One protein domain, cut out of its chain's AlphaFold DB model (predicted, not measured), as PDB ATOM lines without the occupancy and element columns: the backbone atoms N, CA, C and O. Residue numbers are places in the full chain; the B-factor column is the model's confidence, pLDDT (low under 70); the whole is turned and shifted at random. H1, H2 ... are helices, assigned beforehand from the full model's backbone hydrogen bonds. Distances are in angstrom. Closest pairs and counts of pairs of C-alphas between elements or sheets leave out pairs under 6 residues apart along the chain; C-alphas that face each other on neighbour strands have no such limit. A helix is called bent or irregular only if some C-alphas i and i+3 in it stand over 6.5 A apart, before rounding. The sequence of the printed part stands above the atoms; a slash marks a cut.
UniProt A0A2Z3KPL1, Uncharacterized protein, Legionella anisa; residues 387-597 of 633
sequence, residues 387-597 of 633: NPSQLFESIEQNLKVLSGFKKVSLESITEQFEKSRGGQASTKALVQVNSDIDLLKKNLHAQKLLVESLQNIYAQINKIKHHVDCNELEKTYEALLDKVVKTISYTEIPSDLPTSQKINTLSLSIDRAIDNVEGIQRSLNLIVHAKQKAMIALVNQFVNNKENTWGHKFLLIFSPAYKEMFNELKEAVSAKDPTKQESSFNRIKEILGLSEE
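Overview. This is residues 387 to 597 of the 633 residues of an uncharacterized protein of Legionella anisa (UniProt A0A2Z3KPL1). This is a long rod built on two long helices, H3 and H5, which lie side by side, run opposite ways and are shifted along each other. H1 and H4 pack along H3 toward one end of the rod; H6, H8 and H9 gather at the other end, and short H7 crosses H5 between these groups. The printed part has 211 residues with nine named helices, H1 to H9 in chain order, and no named strand: the class is all helix. It is loose, with a radius of gyration of the C-alphas of 22.2 A, and spans 76 by 36 by 26 A.

Along the chain. Find C-alpha 388 at (94.516, 66.067, 128.385); from there H1 runs 24.7 A to residue 404. H2 follows at residues 410 to 419. Look next for C-alpha 429 at (67.235, 112.632, 121.946), where H3 begins; it runs 53.1 A to residue 464. H4, residues 471 to 488, is 25.4 A long, and H5, residues 499 to 528, is 44.2 A long. Then come H6 at residues 532 to 546, H7 at 550 to 558 and H8 at 560 to 574. H9, residues 578 to 591, ends at C-alpha 591, (69.312, 119.304, 121.882); it is irregular, with C-alphas 579 and 582 7.9 A apart.

Arrangement. Start at the hub, H3, which touches H1, H4, H5, H7 and H8. H3, H4 and H5 form a bundle, a group of helices side by side. H3 and H5 touch at a shallow tilt of 19 degrees, opposite ways; their closest C-alphas, of Val 451 and Ser 507, are 6.2 A apart. H3 and H4 are a hairpin at 11 degrees, closest at the C-alphas of Gln 447 and Ile 488, 7.4 A. With residues 449 to 464 alone, H3 touches H1, closest at the C-alphas of Asn 398 and Ser 453, 4.9 A. H5, with residues 512 to 520 alone, touches H7, about perpendicular at 75 degrees; the C-alphas of Val 517 and Gly 551 are closest, at 4.5 A. H2 and H7 only just touch, with 3 pairs of C-alphas within 8 A, the closest those of Thr 414 and Phe 558, 6.3 A. H5 and H6 are a hairpin, closest at the C-alphas of Ile 527 and Met 535, 5.6 A; H8 and H9 are another, closest at those of Ala 572 and Ser 584, 5.4 A. Every O i to N i+4 pair is within hydrogen-bond range in H1, H2, H3, H4, H5 and H8, against 9 of 11 in H6, 4 of 5 in H7 and 8 of 10 in H9.

Size, cuts and confidence. The two C-alphas farthest apart, of His 467 and Thr 579, are 76.5 A apart. The printed part has no cut, and no link is long. Mean pLDDT of the printed part is 72.4; 79 residues are under 70, among them 403 to 432 and 589 to 597.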
ATOM      1  N   ASN A 387      96.334  66.844 132.356       82.56
ATOM      2  CA  ASN A 387      94.902  66.558 132.215       82.56
ATOM      3  C   ASN A 387      94.385  66.735 130.769       82.56
ATOM      4  O   ASN A 387      93.547  67.608 130.512       82.56
ATOM      5  N   PRO A 388      94.832  65.906 129.807       82.19
ATOM      6  CA  PRO A 388      94.516  66.067 128.385       82.19
ATOM      7  C   PRO A 388      93.015  66.179 128.085       82.19
ATOM      8  O   PRO A 388      92.616  67.014 127.272       82.19
ATOM      9  N   SER A 389      92.163  65.421 128.783       81.56
ATOM     10  CA  SER A 389      90.704  65.515 128.639       81.56
ATOM     11  C   SER A 389      90.177  66.923 128.936       81.56
ATOM     12  O   SER A 389      89.367  67.446 128.174       81.56
ATOM     13  N   GLN A 390      90.694  67.580 129.983       85.94
ATOM     14  CA  GLN A 390      90.316  68.954 130.328       85.94
ATOM     15  C   GLN A 390      90.828  69.965 129.298       85.94
ATOM     16  O   GLN A 390      90.138  70.946 129.018       85.94
ATOM     17  N   LEU A 391      92.006  69.737 128.701       87.44
ATOM     18  CA  LEU A 391      92.533  70.596 127.633       87.44
ATOM     19  C   LEU A 391      91.593  70.595 126.421       87.44
ATOM     20  O   LEU A 391      91.193  71.662 125.949       87.44
ATOM     21  N   PHE A 392      91.198  69.410 125.946       88.75
ATOM     22  CA  PHE A 392      90.292  69.278 124.803       88.75
ATOM     23  C   PHE A 392      88.873  69.765 125.120       88.75
ATOM     24  O   PHE A 392      88.293  70.488 124.310       88.75
ATOM     25  N   GLU A 393      88.330  69.454 126.300       88.25
ATOM     26  CA  GLU A 393      87.029  69.979 126.738       88.25
ATOM     27  C   GLU A 393      87.027  71.507 126.823       88.25
ATOM     28  O   GLU A 393      86.074  72.148 126.376       88.25
ATOM     29  N   SER A 394      88.104  72.104 127.338       89.19
ATOM     30  CA  SER A 394      88.252  73.557 127.381       89.19
ATOM     31  C   SER A 394      88.237  74.144 125.969       89.19
ATOM     32  O   SER A 394      87.477  75.075 125.701       89.19
ATOM     33  N   ILE A 395      88.997  73.575 125.027       87.56
ATOM     34  CA  ILE A 395      88.981  74.026 123.628       87.56
ATOM     35  C   ILE A 395      87.570  73.901 123.029       87.56
ATOM     36  O   ILE A 395      87.085  74.856 122.425       87.56
ATOM     37  N   GLU A 396      86.875  72.780 123.231       86.12
ATOM     38  CA  GLU A 396      85.507  72.573 122.738       86.12
ATOM     39  C   GLU A 396      84.502  73.583 123.320       86.12
ATOM     40  O   GLU A 396      83.645  74.092 122.593       86.12
ATOM     41  N   GLN A 397      84.594  73.899 124.616       87.38
ATOM     42  CA  GLN A 397      83.740  74.898 125.263       87.38
ATOM     43  C   GLN A 397      83.974  76.298 124.685       87.38
ATOM     44  O   GLN A 397      83.016  76.976 124.313       87.38
ATOM     45  N   ASN A 398      85.235  76.706 124.538       86.44
ATOM     46  CA  ASN A 398      85.572  77.992 123.928       86.44
ATOM     47  C   ASN A 398      85.153  78.039 122.449       86.44
ATOM     48  O   ASN A 398      84.656  79.061 121.984       86.44
ATOM     49  N   LEU A 399      85.250  76.928 121.711       82.00
ATOM     50  CA  LEU A 399      84.740  76.840 120.339       82.00
ATOM     51  C   LEU A 399      83.219  77.015 120.268       82.00
ATOM     52  O   LEU A 399      82.725  77.690 119.365       82.00
ATOM     53  N   LYS A 400      82.459  76.475 121.231       78.94
ATOM     54  CA  LYS A 400      81.009  76.722 121.312       78.94
ATOM     55  C   LYS A 400      80.701  78.205 121.500       78.94
ATOM     56  O   LYS A 400      79.779  78.705 120.857       78.94
ATOM     57  N   VAL A 401      81.486  78.909 122.315       75.94
ATOM     58  CA  VAL A 401      81.363  80.364 122.484       75.94
ATOM     59  C   VAL A 401      81.600  81.076 121.151       75.94
ATOM     60  O   VAL A 401      80.758  81.872 120.750       75.94
ATOM     61  N   LEU A 402      82.641  80.697 120.396       71.50
ATOM     62  CA  LEU A 402      82.879  81.220 119.041       71.50
ATOM     63  C   LEU A 402      81.696  80.962 118.091       71.50
ATOM     64  O   LEU A 402      81.337  81.842 117.318       71.50
ATOM     65  N   SER A 403      81.040  79.800 118.188       64.88
ATOM     66  CA  SER A 403      79.858  79.475 117.373       64.88
ATOM     67  C   SER A 403      78.571  80.201 117.785       64.88
ATOM     68  O   SER A 403      77.665  80.374 116.974       64.88
ATOM     69  N   GLY A 404      78.463  80.642 119.040       56.34
ATOM     70  CA  GLY A 404      77.283  81.353 119.541       56.34
ATOM     71  C   GLY A 404      77.172  82.791 119.027       56.34
ATOM     72  O   GLY A 404      76.100  83.398 119.102       56.34
ATOM     73  N   PHE A 405      78.256  83.340 118.482       58.12
ATOM     74  CA  PHE A 405      78.286  84.694 117.958       58.12
ATOM     75  C   PHE A 405      77.709  84.751 116.539       58.12
ATOM     76  O   PHE A 405      78.287  84.262 115.574       58.12
ATOM     77  N   LYS A 406      76.524  85.353 116.399       54.47
ATOM     78  CA  LYS A 406      75.866  85.513 115.095       54.47
ATOM     79  C   LYS A 406      76.545  86.600 114.261       54.47
ATOM     80  O   LYS A 406      76.996  87.607 114.798       54.47
ATOM     81  N   LYS A 407      76.521  86.429 112.935       49.56
ATOM     82  CA  LYS A 407      76.822  87.489 111.965       49.56
ATOM     83  C   LYS A 407      75.843  88.636 112.191       49.56
ATOM     84  O   LYS A 407      74.648  88.493 111.941       49.56
ATOM     85  N   VAL A 408      76.352  89.761 112.666       48.25
ATOM     86  CA  VAL A 408      75.565  90.973 112.852       48.25
ATOM     87  C   VAL A 408      75.992  91.954 111.759       48.25
ATOM     88  O   VAL A 408      77.010  92.624 111.880       48.25
ATOM     89  N   SER A 409      75.260  92.004 110.641       46.75
ATOM     90  CA  SER A 409      75.572  92.978 109.588       46.75
ATOM     91  C   SER A 409      75.314  94.401 110.082       46.75
ATOM     92  O   SER A 409      74.450  94.635 110.927       46.75
ATOM     93  N   LEU A 410      76.047  95.363 109.524       46.50
ATOM     94  CA  LEU A 410      75.830  96.778 109.808       46.50
ATOM     95  C   LEU A 410      74.393  97.187 109.463       46.50
ATOM     96  O   LEU A 410      73.756  97.871 110.245       46.50
ATOM     97  N   GLU A 411      73.849  96.644 108.374       48.34
ATOM     98  CA  GLU A 411      72.438  96.765 107.996       48.34
ATOM     99  C   GLU A 411      71.501  96.184 109.058       48.34
ATOM    100  O   GLU A 411      70.527  96.829 109.402       48.34
ATOM    101  N   SER A 412      71.805  95.029 109.660       52.91
ATOM    102  CA  SER A 412      71.002  94.466 110.754       52.91
ATOM    103  C   SER A 412      71.082  95.300 112.034       52.91
ATOM    104  O   SER A 412      70.109  95.327 112.785       52.91
ATOM    105  N   ILE A 413      72.225  95.926 112.322       51.53
ATOM    106  CA  ILE A 413      72.405  96.822 113.473       51.53
ATOM    107  C   ILE A 413      71.631  98.109 113.232       51.53
ATOM    108  O   ILE A 413      70.817  98.492 114.063       51.53
ATOM    109  N   THR A 414      71.839  98.740 112.079       52.25
ATOM    110  CA  THR A 414      71.121  99.940 111.653       52.25
ATOM    111  C   THR A 414      69.620  99.676 111.576       52.25
ATOM    112  O   THR A 414      68.857 100.469 112.105       52.25
ATOM    113  N   GLU A 415      69.175  98.531 111.057       56.34
ATOM    114  CA  GLU A 415      67.769  98.124 111.086       56.34
ATOM    115  C   GLU A 415      67.260  97.858 112.503       56.34
ATOM    116  O   GLU A 415      66.097  98.125 112.772       56.34
ATOM    117  N   GLN A 416      68.064  97.306 113.420       54.88
ATOM    118  CA  GLN A 416      67.663  97.160 114.827       54.88
ATOM    119  C   GLN A 416      67.516  98.527 115.500       54.88
ATOM    120  O   GLN A 416      66.532  98.739 116.209       54.88
ATOM    121  N   PHE A 417      68.421  99.464 115.211       54.22
ATOM    122  CA  PHE A 417      68.330 100.860 115.633       54.22
ATOM    123  C   PHE A 417      67.093 101.552 115.040       54.22
ATOM    124  O   PHE A 417      66.331 102.210 115.750       54.22
ATOM    125  N   GLU A 418      66.802 101.321 113.762       53.94
ATOM    126  CA  GLU A 418      65.618 101.845 113.081       53.94
ATOM    127  C   GLU A 418      64.317 101.154 113.514       53.94
ATOM    128  O   GLU A 418      63.279 101.801 113.567       53.94
ATOM    129  N   LYS A 419      64.336  99.869 113.887       49.47
ATOM    130  CA  LYS A 419      63.173  99.130 114.419       49.47
ATOM    131  C   LYS A 419      62.890  99.488 115.877       49.47
ATOM    132  O   LYS A 419      61.724  99.551 116.259       49.47
ATOM    133  N   SER A 420      63.915  99.804 116.679       46.69
ATOM    134  CA  SER A 420      63.731 100.383 118.022       46.69
ATOM    135  C   SER A 420      63.070 101.768 118.004       46.69
ATOM    136  O   SER A 420      62.542 102.206 119.020       46.69
ATOM    137  N   ARG A 421      62.976 102.404 116.826       47.22
ATOM    138  CA  ARG A 421      62.161 103.599 116.550       47.22
ATOM    139  C   ARG A 421      60.646 103.328 116.550       47.22
ATOM    140  O   ARG A 421      59.875 104.231 116.231       47.22
ATOM    141  N   GLY A 422      60.216 102.096 116.841       38.03
ATOM    142  CA  GLY A 422      58.831 101.631 116.794       38.03
ATOM    143  C   GLY A 422      57.816 102.606 117.403       38.03
ATOM    144  O   GLY A 422      57.604 102.642 118.609       38.03
ATOM    145  N   GLY A 423      57.147 103.361 116.529       37.91
ATOM    146  CA  GLY A 423      55.827 103.962 116.741       37.91
ATOM    147  C   GLY A 423      55.720 105.200 117.634       37.91
ATOM    148  O   GLY A 423      54.742 105.931 117.499       37.91
ATOM    149  N   GLN A 424      56.687 105.497 118.501       37.06
ATOM    150  CA  GLN A 424      56.693 106.734 119.286       37.06
ATOM    151  C   GLN A 424      58.074 107.372 119.229       37.06
ATOM    152  O   GLN A 424      59.023 106.893 119.844       37.06
ATOM    153  N   ALA A 425      58.181 108.482 118.497       36.56
ATOM    154  CA  ALA A 425      59.301 109.397 118.634       36.56
ATOM    155  C   ALA A 425      59.365 109.840 120.104       36.56
ATOM    156  O   ALA A 425      58.570 110.666 120.549       36.56
ATOM    157  N   SER A 426      60.271 109.243 120.879       41.03
ATOM    158  CA  SER A 426      60.647 109.779 122.181       41.03
ATOM    159  C   SER A 426      61.061 111.230 121.955       41.03
ATOM    160  O   SER A 426      62.011 111.502 121.226       41.03
ATOM    161  N   THR A 427      60.373 112.169 122.596       44.56
ATOM    162  CA  THR A 427      60.672 113.610 122.590       44.56
ATOM    163  C   THR A 427      62.036 113.958 123.216       44.56
ATOM    164  O   THR A 427      62.318 115.125 123.466       44.56
ATOM    165  N   LYS A 428      62.898 112.970 123.508       57.31
ATOM    166  CA  LYS A 428      64.171 113.142 124.220       57.31
ATOM    167  C   LYS A 428      65.310 112.403 123.515       57.31
ATOM    168  O   LYS A 428      65.524 111.215 123.762       57.31
ATOM    169  N   ALA A 429      66.075 113.132 122.698       62.91
ATOM    170  CA  ALA A 429      67.235 112.632 121.946       62.91
ATOM    171  C   ALA A 429      68.253 111.883 122.828       62.91
ATOM    172  O   ALA A 429      68.777 110.841 122.445       62.91
ATOM    173  N   LEU A 430      68.460 112.343 124.065       65.50
ATOM    174  CA  LEU A 430      69.379 111.724 125.020       65.50
ATOM    175  C   LEU A 430      68.981 110.295 125.442       65.50
ATOM    176  O   LEU A 430      69.851 109.462 125.686       65.50
ATOM    177  N   VAL A 431      67.679 110.001 125.547       66.06
ATOM    178  CA  VAL A 431      67.201 108.656 125.922       66.06
ATOM    179  C   VAL A 431      67.550 107.657 124.822       66.06
ATOM    180  O   VAL A 431      68.041 106.571 125.122       66.06
ATOM    181  N   GLN A 432      67.375 108.060 123.561       68.38
ATOM    182  CA  GLN A 432      67.770 107.251 122.412       68.38
ATOM    183  C   GLN A 432      69.288 107.052 122.376       68.38
ATOM    184  O   GLN A 432      69.752 105.925 122.267       68.38
ATOM    185  N   VAL A 433      70.068 108.118 122.573       72.44
ATOM    186  CA  VAL A 433      71.536 108.034 122.608       72.44
ATOM    187  C   VAL A 433      72.042 107.085 123.699       72.44
ATOM    188  O   VAL A 433      72.957 106.307 123.449       72.44
ATOM    189  N   ASN A 434      71.457 107.114 124.899       72.31
ATOM    190  CA  ASN A 434      71.835 106.188 125.970       72.31
ATOM    191  C   ASN A 434      71.467 104.735 125.637       72.31
ATOM    192  O   ASN A 434      72.295 103.853 125.839       72.31
ATOM    193  N   SER A 435      70.282 104.497 125.064       69.38
ATOM    194  CA  SER A 435      69.901 103.170 124.561       69.38
ATOM    195  C   SER A 435      70.881 102.671 123.494       69.38
ATOM    196  O   SER A 435      71.258 101.497 123.489       69.38
ATOM    197  N   ASP A 436      71.332 103.562 122.608       68.38
ATOM    198  CA  ASP A 436      72.257 103.192 121.542       68.38
ATOM    199  C   ASP A 436      73.660 102.871 122.064       68.38
ATOM    200  O   ASP A 436      74.312 101.928 121.607       68.38
ATOM    201  N   ILE A 437      74.100 103.623 123.072       76.00
ATOM    202  CA  ILE A 437      75.319 103.350 123.827       76.00
ATOM    203  C   ILE A 437      75.242 101.979 124.507       76.00
ATOM    204  O   ILE A 437      76.197 101.208 124.403       76.00
ATOM    205  N   ASP A 438      74.130 101.641 125.160       74.56
ATOM    206  CA  ASP A 438      73.977 100.357 125.854       74.56
ATOM    207  C   ASP A 438      74.003  99.170 124.878       74.56
ATOM    208  O   ASP A 438      74.646  98.149 125.151       74.56
ATOM    209  N   LEU A 439      73.388  99.314 123.697       70.25
ATOM    210  CA  LEU A 439      73.466  98.298 122.644       70.25
ATOM    211  C   LEU A 439      74.901  98.128 122.122       70.25
ATOM    212  O   LEU A 439      75.376  96.998 121.972       70.25
ATOM    213  N   LEU A 440      75.624  99.231 121.900       74.56
ATOM    214  CA  LEU A 440      77.030  99.193 121.488       74.56
ATOM    215  C   LEU A 440      77.917  98.530 122.553       74.56
ATOM    216  O   LEU A 440      78.743  97.683 122.214       74.56
ATOM    217  N   LYS A 441      77.721  98.848 123.839       79.38
ATOM    218  CA  LYS A 441      78.432  98.195 124.951       79.38
ATOM    219  C   LYS A 441      78.195  96.690 124.957       79.38
ATOM    220  O   LYS A 441      79.151  95.926 125.058       79.38
ATOM    221  N   LYS A 442      76.940  96.255 124.812       77.19
ATOM    222  CA  LYS A 442      76.588  94.829 124.763       77.19
ATOM    223  C   LYS A 442      77.334  94.103 123.640       77.19
ATOM    224  O   LYS A 442      77.859  93.014 123.866       77.19
ATOM    225  N   ASN A 443      77.441  94.725 122.467       74.56
ATOM    226  CA  ASN A 443      78.196  94.176 121.340       74.56
ATOM    227  C   ASN A 443      79.709  94.135 121.608       74.56
ATOM    228  O   ASN A 443      80.350  93.126 121.319       74.56
ATOM    229  N   LEU A 444      80.286  95.180 122.206       78.69
ATOM    230  CA  LEU A 444      81.707  95.203 122.569       78.69
ATOM    231  C   LEU A 444      82.057  94.138 123.622       78.69
ATOM    232  O   LEU A 444      83.073  93.459 123.497       78.69
ATOM    233  N   HIS A 445      81.199  93.927 124.624       83.31
ATOM    234  CA  HIS A 445      81.373  92.850 125.605       83.31
ATOM    235  C   HIS A 445      81.259  91.458 124.973       83.31
ATOM    236  O   HIS A 445      82.032  90.566 125.311       83.31
ATOM    237  N   ALA A 446      80.343  91.278 124.019       77.75
ATOM    238  CA  ALA A 446      80.267  90.063 123.215       77.75
ATOM    239  C   ALA A 446      81.586  89.800 122.460       77.75
ATOM    240  O   ALA A 446      82.131  88.702 122.525       77.75
ATOM    241  N   GLN A 447      82.161  90.816 121.815       78.38
ATOM    242  CA  GLN A 447      83.461  90.673 121.153       78.38
ATOM    243  C   GLN A 447      84.605  90.396 122.135       78.38
ATOM    244  O   GLN A 447      85.504  89.619 121.821       78.38
ATOM    245  N   LYS A 448      84.570  90.974 123.339       85.25
ATOM    246  CA  LYS A 448      85.555  90.683 124.388       85.25
ATOM    247  C   LYS A 448      85.548  89.203 124.781       85.25
ATOM    248  O   LYS A 448      86.605  88.581 124.786       85.25
ATOM    249  N   LEU A 449      84.367  88.622 125.001       84.12
ATOM    250  CA  LEU A 449      84.212  87.187 125.288       84.12
ATOM    251  C   LEU A 449      84.751  86.299 124.152       84.12
ATOM    252  O   LEU A 449      85.332  85.241 124.402       84.12
ATOM    253  N   LEU A 450      84.588  86.731 122.898       83.12
ATOM    254  CA  LEU A 450      85.158  86.054 121.732       83.12
ATOM    255  C   LEU A 450      86.693  86.040 121.805       83.12
ATOM    256  O   LEU A 450      87.309  84.989 121.620       83.12
ATOM    257  N   VAL A 451      87.316  87.180 122.111       86.19
ATOM    258  CA  VAL A 451      88.779  87.290 122.225       86.19
ATOM    259  C   VAL A 451      89.323  86.499 123.412       86.19
ATOM    260  O   VAL A 451      90.334  85.818 123.264       86.19
ATOM    261  N   GLU A 452      88.635  86.512 124.553       89.56
ATOM    262  CA  GLU A 452      88.982  85.680 125.714       89.56
ATOM    263  C   GLU A 452      88.929  84.184 125.366       89.56
ATOM    264  O   GLU A 452      89.834  83.424 125.719       89.56
ATOM    265  N   SER A 453      87.923  83.768 124.591       88.75
ATOM    266  CA  SER A 453      87.799  82.384 124.119       88.75
ATOM    267  C   SER A 453      88.950  81.994 123.190       88.75
ATOM    268  O   SER A 453      89.535  80.920 123.338       88.75
ATOM    269  N   LEU A 454      89.331  82.879 122.261       89.31
ATOM    270  CA  LEU A 454      90.507  82.682 121.410       89.31
ATOM    271  C   LEU A 454      91.783  82.578 122.244       89.31
ATOM    272  O   LEU A 454      92.576  81.663 122.017       89.31
ATOM    273  N   GLN A 455      91.973  83.469 123.215       91.56
ATOM    274  CA  GLN A 455      93.134  83.465 124.100       91.56
ATOM    275  C   GLN A 455      93.251  82.149 124.873       91.56
ATOM    276  O   GLN A 455      94.342  81.580 124.958       91.56
ATOM    277  N   ASN A 456      92.132  81.636 125.387       92.00
ATOM    278  CA  ASN A 456      92.097  80.366 126.100       92.00
ATOM    279  C   ASN A 456      92.425  79.187 125.170       92.00
ATOM    280  O   ASN A 456      93.276  78.367 125.509       92.00
ATOM    281  N   ILE A 457      91.848  79.146 123.961       90.56
ATOM    282  CA  ILE A 457      92.184  78.131 122.948       90.56
ATOM    283  C   ILE A 457      93.686  78.141 122.650       90.56
ATOM    284  O   ILE A 457      94.325  77.093 122.708       90.56
ATOM    285  N   TYR A 458      94.273  79.313 122.395       92.75
ATOM    286  CA  TYR A 458      95.709  79.436 122.130       92.75
ATOM    287  C   TYR A 458      96.559  78.946 123.308       92.75
ATOM    288  O   TYR A 458      97.569  78.271 123.109       92.75
ATOM    289  N   ALA A 459      96.147  79.240 124.544       90.56
ATOM    290  CA  ALA A 459      96.831  78.753 125.737       90.56
ATOM    291  C   ALA A 459      96.808  77.218 125.831       90.56
ATOM    292  O   ALA A 459      97.836  76.622 126.152       90.56
ATOM    293  N   GLN A 460      95.683  76.569 125.506       91.50
ATOM    294  CA  GLN A 460      95.605  75.104 125.509       91.50
ATOM    295  C   GLN A 460      96.390  74.476 124.346       91.50
ATOM    296  O   GLN A 460      97.114  73.511 124.573       91.50
ATOM    297  N   ILE A 461      96.342  75.047 123.131       90.38
ATOM    298  CA  ILE A 461      97.187  74.604 122.002       90.38
ATOM    299  C   ILE A 461      98.665  74.669 122.391       90.38
ATOM    300  O   ILE A 461      99.414  73.728 122.141       90.38
ATOM    301  N   ASN A 462      99.084  75.754 123.050       90.19
ATOM    302  CA  ASN A 462     100.459  75.891 123.514       90.19
ATOM    303  C   ASN A 462     100.859  74.807 124.505       90.19
ATOM    304  O   ASN A 462     102.026  74.457 124.513       90.19
ATOM    305  N   LYS A 463      99.956  74.258 125.320       89.75
ATOM    306  CA  LYS A 463     100.285  73.104 126.172       89.75
ATOM    307  C   LYS A 463     100.423  71.835 125.336       89.75
ATOM    308  O   LYS A 463     101.470  71.200 125.358       89.75
ATOM    309  N   ILE A 464      99.425  71.554 124.496       88.62
ATOM    310  CA  ILE A 464      99.381  70.361 123.636       88.62
ATOM    311  C   ILE A 464     100.631  70.259 122.744       88.62
ATOM    312  O   ILE A 464     101.210  69.177 122.613       88.62
ATOM    313  N   LYS A 465     101.095  71.377 122.169       88.38
ATOM    314  CA  LYS A 465     102.211  71.381 121.211       88.38
ATOM    315  C   LYS A 465     103.580  71.031 121.799       88.38
ATOM    316  O   LYS A 465     104.499  70.737 121.042       88.38
ATOM    317  N   HIS A 466     103.738  71.069 123.127       87.69
ATOM    318  CA  HIS A 466     104.971  70.588 123.766       87.69
ATOM    319  C   HIS A 466     105.133  69.073 123.606       87.69
ATOM    320  O   HIS A 466     106.255  68.571 123.621       87.69
ATOM    321  N   HIS A 467     104.021  68.365 123.409       85.25
ATOM    322  CA  HIS A 467     103.982  66.909 123.367       85.25
ATOM    323  C   HIS A 467     103.676  66.398 121.962       85.25
ATOM    324  O   HIS A 467     104.312  65.452 121.506       85.25
ATOM    325  N   VAL A 468     102.756  67.048 121.241       83.88
ATOM    326  CA  VAL A 468     102.215  66.584 119.952       83.88
ATOM    327  C   VAL A 468     102.492  67.597 118.842       83.88
ATOM    328  O   VAL A 468     102.434  68.801 119.071       83.88
ATOM    329  N   ASP A 469     102.752  67.130 117.617       83.38
ATOM    330  CA  ASP A 469     102.861  68.033 116.464       83.38
ATOM    331  C   ASP A 469     101.519  68.738 116.204       83.38
ATOM    332  O   ASP A 469     100.513  68.101 115.889       83.38
ATOM    333  N   CYS A 470     101.524  70.062 116.357       86.56
ATOM    334  CA  CYS A 470     100.364  70.930 116.192       86.56
ATOM    335  C   CYS A 470     100.532  71.931 115.040       86.56
ATOM    336  O   CYS A 470      99.746  72.868 114.950       86.56
ATOM    337  N   ASN A 471     101.509  71.752 114.144       86.94
ATOM    338  CA  ASN A 471     101.832  72.743 113.110       86.94
ATOM    339  C   ASN A 471     100.631  73.121 112.223       86.94
ATOM    340  O   ASN A 471     100.423  74.291 111.903       86.94
ATOM    341  N   GLU A 472      99.829  72.139 111.802       86.25
ATOM    342  CA  GLU A 472      98.625  72.403 111.003       86.25
ATOM    343  C   GLU A 472      97.525  73.083 111.821       86.25
ATOM    344  O   GLU A 472      96.861  73.987 111.316       86.25
ATOM    345  N   LEU A 473      97.368  72.684 113.087       88.44
ATOM    346  CA  LEU A 473      96.395  73.259 114.011       88.44
ATOM    347  C   LEU A 473      96.719  74.729 114.316       88.44
ATOM    348  O   LEU A 473      95.825  75.573 114.289       88.44
ATOM    349  N   GLU A 474      97.995  75.046 114.558       90.12
ATOM    350  CA  GLU A 474      98.481  76.411 114.779       90.12
ATOM    351  C   GLU A 474      98.264  77.283 113.542       90.12
ATOM    352  O   GLU A 474      97.734  78.382 113.671       90.12
ATOM    353  N   LYS A 475      98.561  76.783 112.335       88.62
ATOM    354  CA  LYS A 475      98.297  77.517 111.084       88.62
ATOM    355  C   LYS A 475      96.814  77.820 110.888       88.62
ATOM    356  O   LYS A 475      96.456  78.935 110.508       88.62
ATOM    357  N   THR A 476      95.940  76.842 111.123       87.19
ATOM    358  CA  THR A 476      94.493  77.050 110.996       87.19
ATOM    359  C   THR A 476      93.983  78.019 112.069       87.19
ATOM    360  O   THR A 476      93.160  78.884 111.763       87.19
ATOM    361  N   TYR A 477      94.509  77.941 113.295       89.69
ATOM    362  CA  TYR A 477      94.204  78.893 114.362       89.69
ATOM    363  C   TYR A 477      94.678  80.317 114.033       89.69
ATOM    364  O   TYR A 477      93.926  81.269 114.223       89.69
ATOM    365  N   GLU A 478      95.887  80.480 113.498       89.06
ATOM    366  CA  GLU A 478      96.419  81.774 113.057       89.06
ATOM    367  C   GLU A 478      95.566  82.393 111.956       89.06
ATOM    368  O   GLU A 478      95.217  83.569 112.036       89.06
ATOM    369  N   ALA A 479      95.156  81.600 110.966       84.94
ATOM    370  CA  ALA A 479      94.260  82.062 109.914       84.94
ATOM    371  C   ALA A 479      92.889  82.490 110.469       84.94
ATOM    372  O   ALA A 479      92.332  83.504 110.037       84.94
ATOM    373  N   LEU A 480      92.356  81.744 111.446       83.00
ATOM    374  CA  LEU A 480      91.129  82.105 112.154       83.00
ATOM    375  C   LEU A 480      91.308  83.428 112.911       83.00
ATOM    376  O   LEU A 480      90.483  84.328 112.767       83.00
ATOM    377  N   LEU A 481      92.401  83.578 113.663       86.19
ATOM    378  CA  LEU A 481      92.725  84.797 114.398       86.19
ATOM    379  C   LEU A 481      92.903  85.995 113.465       86.19
ATOM    380  O   LEU A 481      92.366  87.057 113.750       86.19
ATOM    381  N   ASP A 482      93.605  85.846 112.345       82.56
ATOM    382  CA  ASP A 482      93.792  86.919 111.366       82.56
ATOM    383  C   ASP A 482      92.465  87.368 110.765       82.56
ATOM    384  O   ASP A 482      92.245  88.563 110.539       82.56
ATOM    385  N   LYS A 483      91.556  86.418 110.529       76.75
ATOM    386  CA  LYS A 483      90.196  86.735 110.111       76.75
ATOM    387  C   LYS A 483      89.475  87.522 111.201       76.75
ATOM    388  O   LYS A 483      88.952  88.586 110.902       76.75
ATOM    389  N   VAL A 484      89.523  87.076 112.458       76.50
ATOM    390  CA  VAL A 484      88.947  87.806 113.601       76.50
ATOM    391  C   VAL A 484      89.545  89.205 113.729       76.50
ATOM    392  O   VAL A 484      88.803  90.171 113.830       76.50
ATOM    393  N   VAL A 485      90.864  89.356 113.667       76.12
ATOM    394  CA  VAL A 485      91.557  90.647 113.763       76.12
ATOM    395  C   VAL A 485      91.085  91.601 112.665       76.12
ATOM    396  O   VAL A 485      90.726  92.736 112.961       76.12
ATOM    397  N   LYS A 486      90.993  91.146 111.410       70.00
ATOM    398  CA  LYS A 486      90.433  91.955 110.307       70.00
ATOM    399  C   LYS A 486      88.960  92.318 110.521       70.00
ATOM    400  O   LYS A 486      88.490  93.322 109.990       70.00
ATOM    401  N   THR A 487      88.260  91.495 111.291       64.75
ATOM    402  CA  THR A 487      86.816  91.527 111.496       64.75
ATOM    403  C   THR A 487      86.374  92.166 112.806       64.75
ATOM    404  O   THR A 487      85.195  92.423 112.926       64.75
ATOM    405  N   ILE A 488      87.220  92.431 113.798       65.00
ATOM    406  CA  ILE A 488      86.804  93.135 115.031       65.00
ATOM    407  C   ILE A 488      87.865  94.107 115.555       65.00
ATOM    408  O   ILE A 488      87.650  94.762 116.573       65.00
ATOM    409  N   SER A 489      89.013  94.245 114.880       58.22
ATOM    410  CA  SER A 489      90.015  95.210 115.319       58.22
ATOM    411  C   SER A 489      89.596  96.643 115.012       58.22
ATOM    412  O   SER A 489      89.281  97.012 113.881       58.22
ATOM    413  N   TYR A 490      89.685  97.475 116.044       61.38
ATOM    414  CA  TYR A 490      89.451  98.916 115.987       61.38
ATOM    415  C   TYR A 490      90.745  99.716 115.858       61.38
ATOM    416  O   TYR A 490      90.734 100.941 115.858       61.38
ATOM    417  N   THR A 491      91.875  99.022 115.763       58.31
ATOM    418  CA  THR A 491      93.198  99.587 115.515       58.31
ATOM    419  C   THR A 491      93.890  98.789 114.418       58.31
ATOM    420  O   THR A 491      93.541  97.643 114.138       58.31
ATOM    421  N   GLU A 492      94.855  99.398 113.739       63.22
ATOM    422  CA  GLU A 492      95.644  98.667 112.755       63.22
ATOM    423  C   GLU A 492      96.582  97.708 113.493       63.22
ATOM    424  O   GLU A 492      97.491  98.140 114.200       63.22
ATOM    425  N   ILE A 493      96.308  96.408 113.377       70.75
ATOM    426  CA  ILE A 493      97.145  95.344 113.935       70.75
ATOM    427  C   ILE A 493      97.988  94.798 112.778       70.75
ATOM    428  O   ILE A 493      97.415  94.250 111.831       70.75
ATOM    429  N   PRO A 494      99.323  94.959 112.815       71.75
ATOM    430  CA  PRO A 494     100.206  94.420 111.791       71.75
ATOM    431  C   PRO A 494     100.017  92.909 111.615       71.75
ATOM    432  O   PRO A 494      99.899  92.152 112.583       71.75
ATOM    433  N   SER A 495      99.976  92.462 110.359       68.19
ATOM    434  CA  SER A 495      99.734  91.055 110.015       68.19
ATOM    435  C   SER A 495     100.895  90.128 110.378       68.19
ATOM    436  O   SER A 495     100.708  88.918 110.428       68.19
ATOM    437  N   ASP A 496     102.079  90.676 110.628       74.75
ATOM    438  CA  ASP A 496     103.315  89.973 110.980       74.75
ATOM    439  C   ASP A 496     103.518  89.799 112.494       74.75
ATOM    440  O   ASP A 496     104.472  89.144 112.913       74.75
ATOM    441  N   LEU A 497     102.625  90.342 113.331       79.88
ATOM    442  CA  LEU A 497     102.729  90.159 114.777       79.88
ATOM    443  C   LEU A 497     102.570  88.679 115.184       79.88
ATOM    444  O   LEU A 497     101.706  87.980 114.648       79.88
ATOM    445  N   PRO A 498     103.323  88.210 116.196       86.81
ATOM    446  CA  PRO A 498     103.100  86.905 116.808       86.81
ATOM    447  C   PRO A 498     101.660  86.732 117.303       86.81
ATOM    448  O   PRO A 498     101.059  87.663 117.842       86.81
ATOM    449  N   THR A 499     101.137  85.513 117.211       84.88
ATOM    450  CA  THR A 499      99.757  85.129 117.569       84.88
ATOM    451  C   THR A 499      99.339  85.601 118.964       84.88
ATOM    452  O   THR A 499      98.286  86.217 119.125       84.88
ATOM    453  N   SER A 500     100.203  85.431 119.970       86.00
ATOM    454  CA  SER A 500      99.963  85.935 121.332       86.00
ATOM    455  C   SER A 500      99.837  87.462 121.399       86.00
ATOM    456  O   SER A 500      98.974  87.990 122.100       86.00
ATOM    457  N   GLN A 501     100.678  88.185 120.657       85.31
ATOM    458  CA  GLN A 501     100.669  89.646 120.622       85.31
ATOM    459  C   GLN A 501      99.461  90.179 119.848       85.31
ATOM    460  O   GLN A 501      98.876  91.176 120.270       85.31
ATOM    461  N   LYS A 502      99.039  89.499 118.773       85.19
ATOM    462  CA  LYS A 502      97.807  89.818 118.036       85.19
ATOM    463  C   LYS A 502      96.575  89.730 118.938       85.19
ATOM    464  O   LYS A 502      95.814  90.691 118.999       85.19
ATOM    465  N   ILE A 503      96.419  88.631 119.688       86.94
ATOM    466  CA  ILE A 503      95.302  88.436 120.634       86.94
ATOM    467  C   ILE A 503      95.297  89.534 121.705       86.94
ATOM    468  O   ILE A 503      94.269  90.171 121.928       86.94
ATOM    469  N   ASN A 504      96.450  89.811 122.322       84.94
ATOM    470  CA  ASN A 504      96.561  90.841 123.358       84.94
ATOM    471  C   ASN A 504      96.255  92.244 122.819       84.94
ATOM    472  O   ASN A 504      95.552  93.021 123.461       84.94
ATOM    473  N   THR A 505      96.762  92.573 121.628       80.56
ATOM    474  CA  THR A 505      96.510  93.872 120.991       80.56
ATOM    475  C   THR A 505      95.031  94.035 120.662       80.56
ATOM    476  O   THR A 505      94.461  95.099 120.901       80.56
ATOM    477  N   LEU A 506      94.392  92.969 120.176       82.19
ATOM    478  CA  LEU A 506      92.965  92.959 119.900       82.19
ATOM    479  C   LEU A 506      92.133  93.132 121.181       82.19
ATOM    480  O   LEU A 506      91.236  93.972 121.209       82.19
ATOM    481  N   SER A 507      92.474  92.411 122.252       85.25
ATOM    482  CA  SER A 507      91.842  92.548 123.571       85.25
ATOM    483  C   SER A 507      91.927  93.991 124.091       85.25
ATOM    484  O   SER A 507      90.903  94.618 124.360       85.25
ATOM    485  N   LEU A 508      93.130  94.578 124.089       81.94
ATOM    486  CA  LEU A 508      93.355  95.975 124.482       81.94
ATOM    487  C   LEU A 508      92.590  96.972 123.601       81.94
ATOM    488  O   LEU A 508      92.150  98.020 124.078       81.94
ATOM    489  N   SER A 509      92.449  96.681 122.306       77.50
ATOM    490  CA  SER A 509      91.683  97.514 121.381       77.50
ATOM    491  C   SER A 509      90.193  97.527 121.737       77.50
ATOM    492  O   SER A 509      89.567  98.587 121.667       77.50
ATOM    493  N   ILE A 510      89.629  96.379 122.124       80.19
ATOM    494  CA  ILE A 510      88.229  96.258 122.556       80.19
ATOM    495  C   ILE A 510      88.029  96.927 123.917       80.19
ATOM    496  O   ILE A 510      87.094  97.709 124.065       80.19
ATOM    497  N   ASP A 511      88.935  96.714 124.874       80.81
ATOM    498  CA  ASP A 511      88.870  97.351 126.196       80.81
ATOM    499  C   ASP A 511      88.866  98.878 126.087       80.81
ATOM    500  O   ASP A 511      87.995  99.551 126.635       80.81
ATOM    501  N   ARG A 512      89.761  99.441 125.265       77.94
ATOM    502  CA  ARG A 512      89.763 100.884 124.984       77.94
ATOM    503  C   ARG A 512      88.462 101.350 124.336       77.94
ATOM    504  O   ARG A 512      88.041 102.483 124.573       77.94
ATOM    505  N   ALA A 513      87.845 100.546 123.473       75.31
ATOM    506  CA  ALA A 513      86.565 100.900 122.867       75.31
ATOM    507  C   ALA A 513      85.445 100.931 123.920       75.31
ATOM    508  O   ALA A 513      84.698 101.910 123.957       75.31
ATOM    509  N   ILE A 514      85.392  99.937 124.816       80.50
ATOM    510  CA  ILE A 514      84.456  99.882 125.950       80.50
ATOM    511  C   ILE A 514      84.633 101.118 126.838       80.50
ATOM    512  O   ILE A 514      83.682 101.883 127.008       80.50
ATOM    513  N   ASP A 515      85.854 101.384 127.308       78.69
ATOM    514  CA  ASP A 515      86.165 102.522 128.183       78.69
ATOM    515  C   ASP A 515      85.759 103.865 127.560       78.69
ATOM    516  O   ASP A 515      85.230 104.759 128.230       78.69
ATOM    517  N   ASN A 516      85.980 104.022 126.252       79.44
ATOM    518  CA  ASN A 516      85.604 105.235 125.534       79.44
ATOM    519  C   ASN A 516      84.084 105.413 125.455       79.44
ATOM    520  O   ASN A 516      83.597 106.521 125.696       79.44
ATOM    521  N   VAL A 517      83.345 104.350 125.126       78.31
ATOM    522  CA  VAL A 517      81.876 104.371 125.034       78.31
ATOM    523  C   VAL A 517      81.255 104.651 126.405       78.31
ATOM    524  O   VAL A 517      80.410 105.539 126.526       78.31
ATOM    525  N   GLU A 518      81.744 104.006 127.466       79.56
ATOM    526  CA  GLU A 518      81.328 104.318 128.838       79.56
ATOM    527  C   GLU A 518      81.663 105.757 129.231       79.56
ATOM    528  O   GLU A 518      80.858 106.458 129.849       79.56
ATOM    529  N   GLY A 519      82.848 106.234 128.848       77.25
ATOM    530  CA  GLY A 519      83.270 107.605 129.085       77.25
ATOM    531  C   GLY A 519      82.364 108.632 128.401       77.25
ATOM    532  O   GLY A 519      82.164 109.717 128.951       77.25
ATOM    533  N   ILE A 520      81.806 108.314 127.229       79.88
ATOM    534  CA  ILE A 520      80.813 109.147 126.535       79.88
ATOM    535  C   ILE A 520      79.505 109.168 127.325       79.88
ATOM    536  O   ILE A 520      79.025 110.256 127.636       79.88
ATOM    537  N   GLN A 521      78.996 108.004 127.738       78.00
ATOM    538  CA  GLN A 521      77.784 107.885 128.560       78.00
ATOM    539  C   GLN A 521      77.891 108.708 129.851       78.00
ATOM    540  O   GLN A 521      77.031 109.533 130.160       78.00
ATOM    541  N   ARG A 522      79.004 108.551 130.581       76.12
ATOM    542  CA  ARG A 522      79.281 109.295 131.818       76.12
ATOM    543  C   ARG A 522      79.340 110.802 131.568       76.12
ATOM    544  O   ARG A 522      78.789 111.567 132.352       76.12
ATOM    545  N   SER A 523      79.972 111.236 130.475       76.12
ATOM    546  CA  SER A 523      80.097 112.663 130.143       76.12
ATOM    547  C   SER A 523      78.748 113.292 129.784       76.12
ATOM    548  O   SER A 523      78.434 114.372 130.280       76.12
ATOM    549  N   LEU A 524      77.928 112.601 128.986       75.62
ATOM    550  CA  LEU A 524      76.568 113.034 128.658       75.62
ATOM    551  C   LEU A 524      75.706 113.142 129.920       75.62
ATOM    552  O   LEU A 524      75.053 114.161 130.144       75.62
ATOM    553  N   ASN A 525      75.793 112.149 130.807       70.00
ATOM    554  CA  ASN A 525      75.100 112.182 132.089       70.00
ATOM    555  C   ASN A 525      75.561 113.366 132.959       70.00
ATOM    556  O   ASN A 525      74.721 114.064 133.523       70.00
ATOM    557  N   LEU A 526      76.863 113.661 133.034       71.88
ATOM    558  CA  LEU A 526      77.383 114.812 133.787       71.88
ATOM    559  C   LEU A 526      76.904 116.160 133.230       71.88
ATOM    560  O   LEU A 526      76.544 117.043 134.011       71.88
ATOM    561  N   ILE A 527      76.857 116.315 131.903       73.31
ATOM    562  CA  ILE A 527      76.351 117.529 131.240       73.31
ATOM    563  C   ILE A 527      74.907 117.807 131.660       73.31
ATOM    564  O   ILE A 527      74.571 118.932 132.027       73.31
ATOM    565  N   VAL A 528      74.069 116.771 131.671       67.12
ATOM    566  CA  VAL A 528      72.642 116.864 132.018       67.12
ATOM    567  C   VAL A 528      72.439 117.276 133.480       67.12
ATOM    568  O   VAL A 528      71.452 117.930 133.810       67.12
ATOM    569  N   HIS A 529      73.399 116.963 134.353       63.34
ATOM    570  CA  HIS A 529      73.364 117.279 135.783       63.34
ATOM    571  C   HIS A 529      73.933 118.665 136.145       63.34
ATOM    572  O   HIS A 529      73.893 119.066 137.312       63.34
ATOM    573  N   ALA A 530      74.458 119.415 135.173       63.81
ATOM    574  CA  ALA A 530      75.197 120.650 135.416       63.81
ATOM    575  C   ALA A 530      74.317 121.914 135.509       63.81
ATOM    576  O   ALA A 530      73.281 122.050 134.860       63.81
ATOM    577  N   LYS A 531      74.768 122.908 136.293       63.84
ATOM    578  CA  LYS A 531      74.180 124.267 136.323       63.84
ATOM    579  C   LYS A 531      74.621 125.090 135.097       63.84
ATOM    580  O   LYS A 531      75.660 124.811 134.511       63.84
ATOM    581  N   GLN A 532      73.894 126.165 134.771       60.00
ATOM    582  CA  GLN A 532      74.017 126.962 133.531       60.00
ATOM    583  C   GLN A 532      75.450 127.274 133.051       60.00
ATOM    584  O   GLN A 532      75.816 126.879 131.947       60.00
ATOM    585  N   LYS A 533      76.296 127.911 133.875       60.22
ATOM    586  CA  LYS A 533      77.692 128.226 133.496       60.22
ATOM    587  C   LYS A 533      78.597 126.990 133.377       60.22
ATOM    588  O   LYS A 533      79.537 127.003 132.592       60.22
ATOM    589  N   ALA A 534      78.317 125.933 134.137       68.88
ATOM    590  CA  ALA A 534      79.083 124.688 134.093       68.88
ATOM    591  C   ALA A 534      78.693 123.816 132.888       68.88
ATOM    592  O   ALA A 534      79.542 123.118 132.352       68.88
ATOM    593  N   MET A 535      77.441 123.893 132.423       70.88
ATOM    594  CA  MET A 535      76.935 123.093 131.305       70.88
ATOM    595  C   MET A 535      77.639 123.430 129.985       70.88
ATOM    596  O   MET A 535      78.122 122.524 129.318       70.88
ATOM    597  N   ILE A 536      77.782 124.715 129.636       72.31
ATOM    598  CA  ILE A 536      78.485 125.131 128.405       72.31
ATOM    599  C   ILE A 536      79.955 124.680 128.439       72.31
ATOM    600  O   ILE A 536      80.471 124.156 127.454       72.31
ATOM    601  N   ALA A 537      80.623 124.833 129.588       75.94
ATOM    602  CA  ALA A 537      82.006 124.393 129.766       75.94
ATOM    603  C   ALA A 537      82.149 122.866 129.639       75.94
ATOM    604  O   ALA A 537      83.076 122.397 128.985       75.94
ATOM    605  N   LEU A 538      81.214 122.100 130.210       77.25
ATOM    606  CA  LEU A 538      81.199 120.638 130.131       77.25
ATOM    607  C   LEU A 538      80.871 120.128 128.726       77.25
ATOM    608  O   LEU A 538      81.476 119.151 128.303       77.25
ATOM    609  N   VAL A 539      79.980 120.788 127.977       80.31
ATOM    610  CA  VAL A 539      79.725 120.450 126.565       80.31
ATOM    611  C   VAL A 539      80.959 120.740 125.718       80.31
ATOM    612  O   VAL A 539      81.363 119.895 124.928       80.31
ATOM    613  N   ASN A 540      81.612 121.885 125.922       78.88
ATOM    614  CA  ASN A 540      82.844 122.212 125.206       78.88
ATOM    615  C   ASN A 540      83.963 121.200 125.527       78.88
ATOM    616  O   ASN A 540      84.633 120.696 124.631       78.88
ATOM    617  N   GLN A 541      84.125 120.821 126.800       78.38
ATOM    618  CA  GLN A 541      85.047 119.752 127.198       78.38
ATOM    619  C   GLN A 541      84.661 118.394 126.606       78.38
ATOM    620  O   GLN A 541      85.537 117.656 126.173       78.38
ATOM    621  N   PHE A 542      83.375 118.053 126.567       81.19
ATOM    622  CA  PHE A 542      82.892 116.811 125.975       81.19
ATOM    623  C   PHE A 542      83.199 116.737 124.483       81.19
ATOM    624  O   PHE A 542      83.773 115.744 124.048       81.19
ATOM    625  N   VAL A 543      82.894 117.792 123.722       80.69
ATOM    626  CA  VAL A 543      83.214 117.873 122.292       80.69
ATOM    627  C   VAL A 543      84.723 117.710 122.098       80.69
ATOM    628  O   VAL A 543      85.147 116.760 121.447       80.69
ATOM    629  N   ASN A 544      85.541 118.524 122.770       76.38
ATOM    630  CA  ASN A 544      86.997 118.494 122.593       76.38
ATOM    631  C   ASN A 544      87.638 117.161 123.024       76.38
ATOM    632  O   ASN A 544      88.554 116.672 122.365       76.38
ATOM    633  N   ASN A 545      87.161 116.550 124.114       75.69
ATOM    634  CA  ASN A 545      87.758 115.328 124.661       75.69
ATOM    635  C   ASN A 545      87.257 114.053 123.974       75.69
ATOM    636  O   ASN A 545      87.946 113.034 124.028       75.69
ATOM    637  N   LYS A 546      86.043 114.058 123.406       76.06
ATOM    638  CA  LYS A 546      85.405 112.842 122.876       76.06
ATOM    639  C   LYS A 546      85.418 112.752 121.358       76.06
ATOM    640  O   LYS A 546      85.442 111.627 120.872       76.06
ATOM    641  N   GLU A 547      85.510 113.864 120.626       73.00
ATOM    642  CA  GLU A 547      85.515 113.891 119.149       73.00
ATOM    643  C   GLU A 547      86.567 112.957 118.522       73.00
ATOM    644  O   GLU A 547      86.345 112.349 117.480       73.00
ATOM    645  N   ASN A 548      87.707 112.773 119.190       62.66
ATOM    646  CA  ASN A 548      88.799 111.936 118.684       62.66
ATOM    647  C   ASN A 548      88.787 110.495 119.202       62.66
ATOM    648  O   ASN A 548      89.661 109.702 118.848       62.66
ATOM    649  N   THR A 549      87.812 110.134 120.033       64.25
ATOM    650  CA  THR A 549      87.750 108.802 120.641       64.25
ATOM    651  C   THR A 549      87.096 107.788 119.709       64.25
ATOM    652  O   THR A 549      86.209 108.110 118.918       64.25
ATOM    653  N   TRP A 550      87.502 106.524 119.830       66.31
ATOM    654  CA  TRP A 550      86.899 105.432 119.065       66.31
ATOM    655  C   TRP A 550      85.408 105.267 119.366       66.31
ATOM    656  O   TRP A 550      84.621 105.102 118.440       66.31
ATOM    657  N   GLY A 551      85.003 105.421 120.632       70.94
ATOM    658  CA  GLY A 551      83.590 105.388 121.019       70.94
ATOM    659  C   GLY A 551      82.742 106.422 120.272       70.94
ATOM    660  O   GLY A 551      81.645 106.102 119.825       70.94
ATOM    661  N   HIS A 552      83.270 107.630 120.056       75.38
ATOM    662  CA  HIS A 552      82.590 108.670 119.284       75.38
ATOM    663  C   HIS A 552      82.456 108.275 117.813       75.38
ATOM    664  O   HIS A 552      81.362 108.340 117.259       75.38
ATOM    665  N   LYS A 553      83.541 107.790 117.196       69.38
ATOM    666  CA  LYS A 553      83.532 107.329 115.798       69.38
ATOM    667  C   LYS A 553      82.539 106.185 115.569       69.38
ATOM    668  O   LYS A 553      81.840 106.202 114.562       69.38
ATOM    669  N   PHE A 554      82.432 105.237 116.503       68.81
ATOM    670  CA  PHE A 554      81.431 104.168 116.431       68.81
ATOM    671  C   PHE A 554      80.013 104.711 116.551       68.81
ATOM    672  O   PHE A 554      79.174 104.430 115.698       68.81
ATOM    673  N   LEU A 555      79.741 105.538 117.558       71.50
ATOM    674  CA  LEU A 555      78.405 106.094 117.754       71.50
ATOM    675  C   LEU A 555      77.971 107.005 116.594       71.50
ATOM    676  O   LEU A 555      76.803 106.981 116.236       71.50
ATOM    677  N   LEU A 556      78.885 107.734 115.940       69.88
ATOM    678  CA  LEU A 556      78.571 108.506 114.726       69.88
ATOM    679  C   LEU A 556      78.073 107.643 113.557       69.88
ATOM    680  O   LEU A 556      77.356 108.143 112.688       69.88
ATOM    681  N   ILE A 557      78.502 106.382 113.497       63.44
ATOM    682  CA  ILE A 557      78.144 105.441 112.432       63.44
ATOM    683  C   ILE A 557      76.852 104.706 112.793       63.44
ATOM    684  O   ILE A 557      75.978 104.560 111.943       63.44
ATOM    685  N   PHE A 558      76.727 104.261 114.046       61.53
ATOM    686  CA  PHE A 558      75.636 103.387 114.484       61.53
ATOM    687  C   PHE A 558      74.415 104.122 115.024       61.53
ATOM    688  O   PHE A 558      73.315 103.588 114.956       61.53
ATOM    689  N   SER A 559      74.594 105.338 115.541       68.19
ATOM    690  CA  SER A 559      73.529 106.126 116.155       68.19
ATOM    691  C   SER A 559      73.360 107.453 115.408       68.19
ATOM    692  O   SER A 559      74.069 108.431 115.674       68.19
ATOM    693  N   PRO A 560      72.395 107.528 114.474       68.06
ATOM    694  CA  PRO A 560      71.996 108.790 113.855       68.06
ATOM    695  C   PRO A 560      71.625 109.854 114.897       68.06
ATOM    696  O   PRO A 560      72.015 111.008 114.744       68.06
ATOM    697  N   ALA A 561      70.970 109.447 115.992       68.50
ATOM    698  CA  ALA A 561      70.602 110.324 117.102       68.50
ATOM    699  C   ALA A 561      71.830 110.906 117.820       68.50
ATOM    700  O   ALA A 561      71.871 112.098 118.117       68.50
ATOM    701  N   TYR A 562      72.865 110.094 118.061       78.50
ATOM    702  CA  TYR A 562      74.121 110.581 118.626       78.50
ATOM    703  C   TYR A 562      74.835 111.530 117.669       78.50
ATOM    704  O   TYR A 562      75.360 112.550 118.104       78.50
ATOM    705  N   LYS A 563      74.857 111.207 116.372       77.19
ATOM    706  CA  LYS A 563      75.471 112.051 115.344       77.19
ATOM    707  C   LYS A 563      74.818 113.427 115.272       77.19
ATOM    708  O   LYS A 563      75.530 114.428 115.248       77.19
ATOM    709  N   GLU A 564      73.493 113.467 115.246       74.12
ATOM    710  CA  GLU A 564      72.711 114.702 115.259       74.12
ATOM    711  C   GLU A 564      72.985 115.495 116.541       74.12
ATOM    712  O   GLU A 564      73.534 116.595 116.472       74.12
ATOM    713  N   MET A 565      72.782 114.874 117.709       80.38
ATOM    714  CA  MET A 565      73.025 115.498 119.012       80.38
ATOM    715  C   MET A 565      74.459 116.038 119.141       80.38
ATOM    716  O   MET A 565      74.666 117.155 119.609       80.38
ATOM    717  N   PHE A 566      75.475 115.272 118.738       83.19
ATOM    718  CA  PHE A 566      76.872 115.694 118.850       83.19
ATOM    719  C   PHE A 566      77.188 116.892 117.947       83.19
ATOM    720  O   PHE A 566      77.850 117.832 118.394       83.19
ATOM    721  N   ASN A 567      76.713 116.882 116.697       79.81
ATOM    722  CA  ASN A 567      76.922 117.991 115.765       79.81
ATOM    723  C   ASN A 567      76.236 119.267 116.261       79.81
ATOM    724  O   ASN A 567      76.855 120.330 116.275       79.81
ATOM    725  N   GLU A 568      75.003 119.154 116.747       77.81
ATOM    726  CA  GLU A 568      74.259 120.288 117.290       77.81
ATOM    727  C   GLU A 568      74.902 120.842 118.573       77.81
ATOM    728  O   GLU A 568      75.023 122.061 118.731       77.81
ATOM    729  N   LEU A 569      75.394 119.973 119.469       79.06
ATOM    730  CA  LEU A 569      76.153 120.386 120.656       79.06
ATOM    731  C   LEU A 569      77.446 121.118 120.274       79.06
ATOM    732  O   LEU A 569      77.781 122.129 120.894       79.06
ATOM    733  N   LYS A 570      78.158 120.639 119.246       82.81
ATOM    734  CA  LYS A 570      79.383 121.261 118.724       82.81
ATOM    735  C   LYS A 570      79.111 122.639 118.123       82.81
ATOM    736  O   LYS A 570      79.859 123.581 118.397       82.81
ATOM    737  N   GLU A 571      78.042 122.789 117.349       79.69
ATOM    738  CA  GLU A 571      77.617 124.091 116.828       79.69
ATOM    739  C   GLU A 571      77.269 125.067 117.955       79.69
ATOM    740  O   GLU A 571      77.715 126.218 117.937       79.69
ATOM    741  N   ALA A 572      76.533 124.598 118.966       74.44
ATOM    742  CA  ALA A 572      76.087 125.427 120.080       74.44
ATOM    743  C   ALA A 572      77.246 125.997 120.920       74.44
ATOM    744  O   ALA A 572      77.106 127.080 121.485       74.44
ATOM    745  N   VAL A 573      78.400 125.318 120.980       76.00
ATOM    746  CA  VAL A 573      79.600 125.808 121.694       76.00
ATOM    747  C   VAL A 573      80.620 126.527 120.802       76.00
ATOM    748  O   VAL A 573      81.552 127.140 121.322       76.00
ATOM    749  N   SER A 574      80.448 126.505 119.476       67.50
ATOM    750  CA  SER A 574      81.364 127.144 118.511       67.50
ATOM    751  C   SER A 574      81.071 128.636 118.268       67.50
ATOM    752  O   SER A 574      81.880 129.342 117.658       67.50
ATOM    753  N   ALA A 575      79.937 129.152 118.751       57.56
ATOM    754  CA  ALA A 575      79.563 130.557 118.615       57.56
ATOM    755  C   ALA A 575      80.408 131.459 119.542       57.56
ATOM    756  O   ALA A 575      80.193 131.520 120.749       57.56
ATOM    757  N   LYS A 576      81.364 132.206 118.971       49.75
ATOM    758  CA  LYS A 576      82.319 133.087 119.688       49.75
ATOM    759  C   LYS A 576      81.721 134.366 120.308       49.75
ATOM    760  O   LYS A 576      82.477 135.252 120.699       49.75
ATOM    761  N   ASP A 577      80.400 134.499 120.393       52.53
ATOM    762  CA  ASP A 577      79.750 135.742 120.824       52.53
ATOM    763  C   ASP A 577      79.320 135.681 122.308       52.53
ATOM    764  O   ASP A 577      78.399 134.931 122.652       52.53
ATOM    765  N   PRO A 578      79.945 136.459 123.215       50.00
ATOM    766  CA  PRO A 578      79.621 136.454 124.643       50.00
ATOM    767  C   PRO A 578      78.206 136.969 124.958       50.00
ATOM    768  O   PRO A 578      77.685 136.664 126.030       50.00
ATOM    769  N   THR A 579      77.548 137.675 124.030       50.97
ATOM    770  CA  THR A 579      76.145 138.110 124.177       50.97
ATOM    771  C   THR A 579      75.122 136.993 123.912       50.97
ATOM    772  O   THR A 579      73.938 137.164 124.191       50.97
ATOM    773  N   LYS A 580      75.563 135.811 123.446       55.94
ATOM    774  CA  LYS A 580      74.707 134.661 123.091       55.94
ATOM    775  C   LYS A 580      74.785 133.478 124.067       55.94
ATOM    776  O   LYS A 580      74.307 132.392 123.739       55.94
ATOM    777  N   GLN A 581      75.353 133.645 125.266       59.38
ATOM    778  CA  GLN A 581      75.471 132.552 126.253       59.38
ATOM    779  C   GLN A 581      74.116 131.952 126.657       59.38
ATOM    780  O   GLN A 581      74.003 130.738 126.818       59.38
ATOM    781  N   GLU A 582      73.079 132.780 126.786       59.75
ATOM    782  CA  GLU A 582      71.733 132.329 127.159       59.75
ATOM    783  C   GLU A 582      71.033 131.593 126.005       59.75
ATOM    784  O   GLU A 582      70.434 130.540 126.215       59.75
ATOM    785  N   SER A 583      71.233 132.060 124.768       64.62
ATOM    786  CA  SER A 583      70.802 131.370 123.543       64.62
ATOM    787  C   SER A 583      71.511 130.021 123.358       64.62
ATOM    788  O   SER A 583      70.863 129.025 123.052       64.62
ATOM    789  N   SER A 584      72.820 129.958 123.619       65.62
ATOM    790  CA  SER A 584      73.613 128.724 123.513       65.62
ATOM    791  C   SER A 584      73.211 127.704 124.582       65.62
ATOM    792  O   SER A 584      73.111 126.516 124.305       65.62
ATOM    793  N   PHE A 585      72.918 128.165 125.801       68.56
ATOM    794  CA  PHE A 585      72.416 127.317 126.882       68.56
ATOM    795  C   PHE A 585      71.021 126.747 126.599       68.56
ATOM    796  O   PHE A 585      70.796 125.561 126.835       68.56
ATOM    797  N   ASN A 586      70.095 127.568 126.094       67.19
ATOM    798  CA  ASN A 586      68.750 127.110 125.740       67.19
ATOM    799  C   ASN A 586      68.793 126.116 124.572       67.19
ATOM    800  O   ASN A 586      68.151 125.074 124.648       67.19
ATOM    801  N   ARG A 587      69.657 126.362 123.578       71.31
ATOM    802  CA  ARG A 587      69.888 125.436 122.464       71.31
ATOM    803  C   ARG A 587      70.485 124.105 122.933       71.31
ATOM    804  O   ARG A 587      69.964 123.057 122.587       71.31
ATOM    805  N   ILE A 588      71.509 124.115 123.797       73.06
ATOM    806  CA  ILE A 588      72.072 122.884 124.402       73.06
ATOM    807  C   ILE A 588      71.002 122.092 125.165       73.06
ATOM    808  O   ILE A 588      70.993 120.864 125.124       73.06
ATOM    809  N   LYS A 589      70.093 122.776 125.864       69.50
ATOM    810  CA  LYS A 589      68.982 122.126 126.562       69.50
ATOM    811  C   LYS A 589      68.001 121.461 125.605       69.50
ATOM    812  O   LYS A 589      67.676 120.298 125.819       69.50
ATOM    813  N   GLU A 590      67.559 122.159 124.566       69.19
ATOM    814  CA  GLU A 590      66.685 121.591 123.533       69.19
ATOM    815  C   GLU A 590      67.292 120.346 122.889       69.19
ATOM    816  O   GLU A 590      66.635 119.309 122.853       69.19
ATOM    817  N   ILE A 591      68.569 120.414 122.501       69.94
ATOM    818  CA  ILE A 591      69.312 119.304 121.882       69.94
ATOM    819  C   ILE A 591      69.334 118.063 122.792       69.94
ATOM    820  O   ILE A 591      69.216 116.927 122.339       69.94
ATOM    821  N   LEU A 592      69.443 118.261 124.108       67.88
ATOM    822  CA  LEU A 592      69.422 117.174 125.093       67.88
ATOM    823  C   LEU A 592      67.993 116.705 125.452       67.88
ATOM    824  O   LEU A 592      67.837 115.823 126.301       67.88
ATOM    825  N   GLY A 593      66.952 117.257 124.814       58.38
ATOM    826  CA  GLY A 593      65.544 116.926 125.060       58.38
ATOM    827  C   GLY A 593      64.945 117.613 126.291       58.38
ATOM    828  O   GLY A 593      64.162 117.003 127.025       58.38
ATOM    829  N   LEU A 594      65.358 118.855 126.567       58.72
ATOM    830  CA  LEU A 594      64.995 119.640 127.754       58.72
ATOM    831  C   LEU A 594      64.276 120.980 127.412       58.72
ATOM    832  O   LEU A 594      64.734 122.013 127.890       58.72
ATOM    833  N   SER A 595      63.186 121.032 126.625       47.06
ATOM    834  CA  SER A 595      62.309 122.244 126.496       47.06
ATOM    835  C   SER A 595      60.968 121.907 125.791       47.06
ATOM    836  O   SER A 595      60.958 120.914 125.076       47.06
ATOM    837  N   GLU A 596      59.794 122.553 125.951       38.94
ATOM    838  CA  GLU A 596      59.408 123.981 126.080       38.94
ATOM    839  C   GLU A 596      58.130 124.204 126.960       38.94
ATOM    840  O   GLU A 596      57.486 123.251 127.378       38.94
ATOM    841  N   GLU A 597      57.752 125.471 127.196       34.00
ATOM    842  CA  GLU A 597      56.659 126.042 128.032       34.00
ATOM    843  C   GLU A 597      56.870 126.064 129.544       34.00
ATOM    844  O   GLU A 597      57.035 125.014 130.138       34.00
TER     845      GLU A 597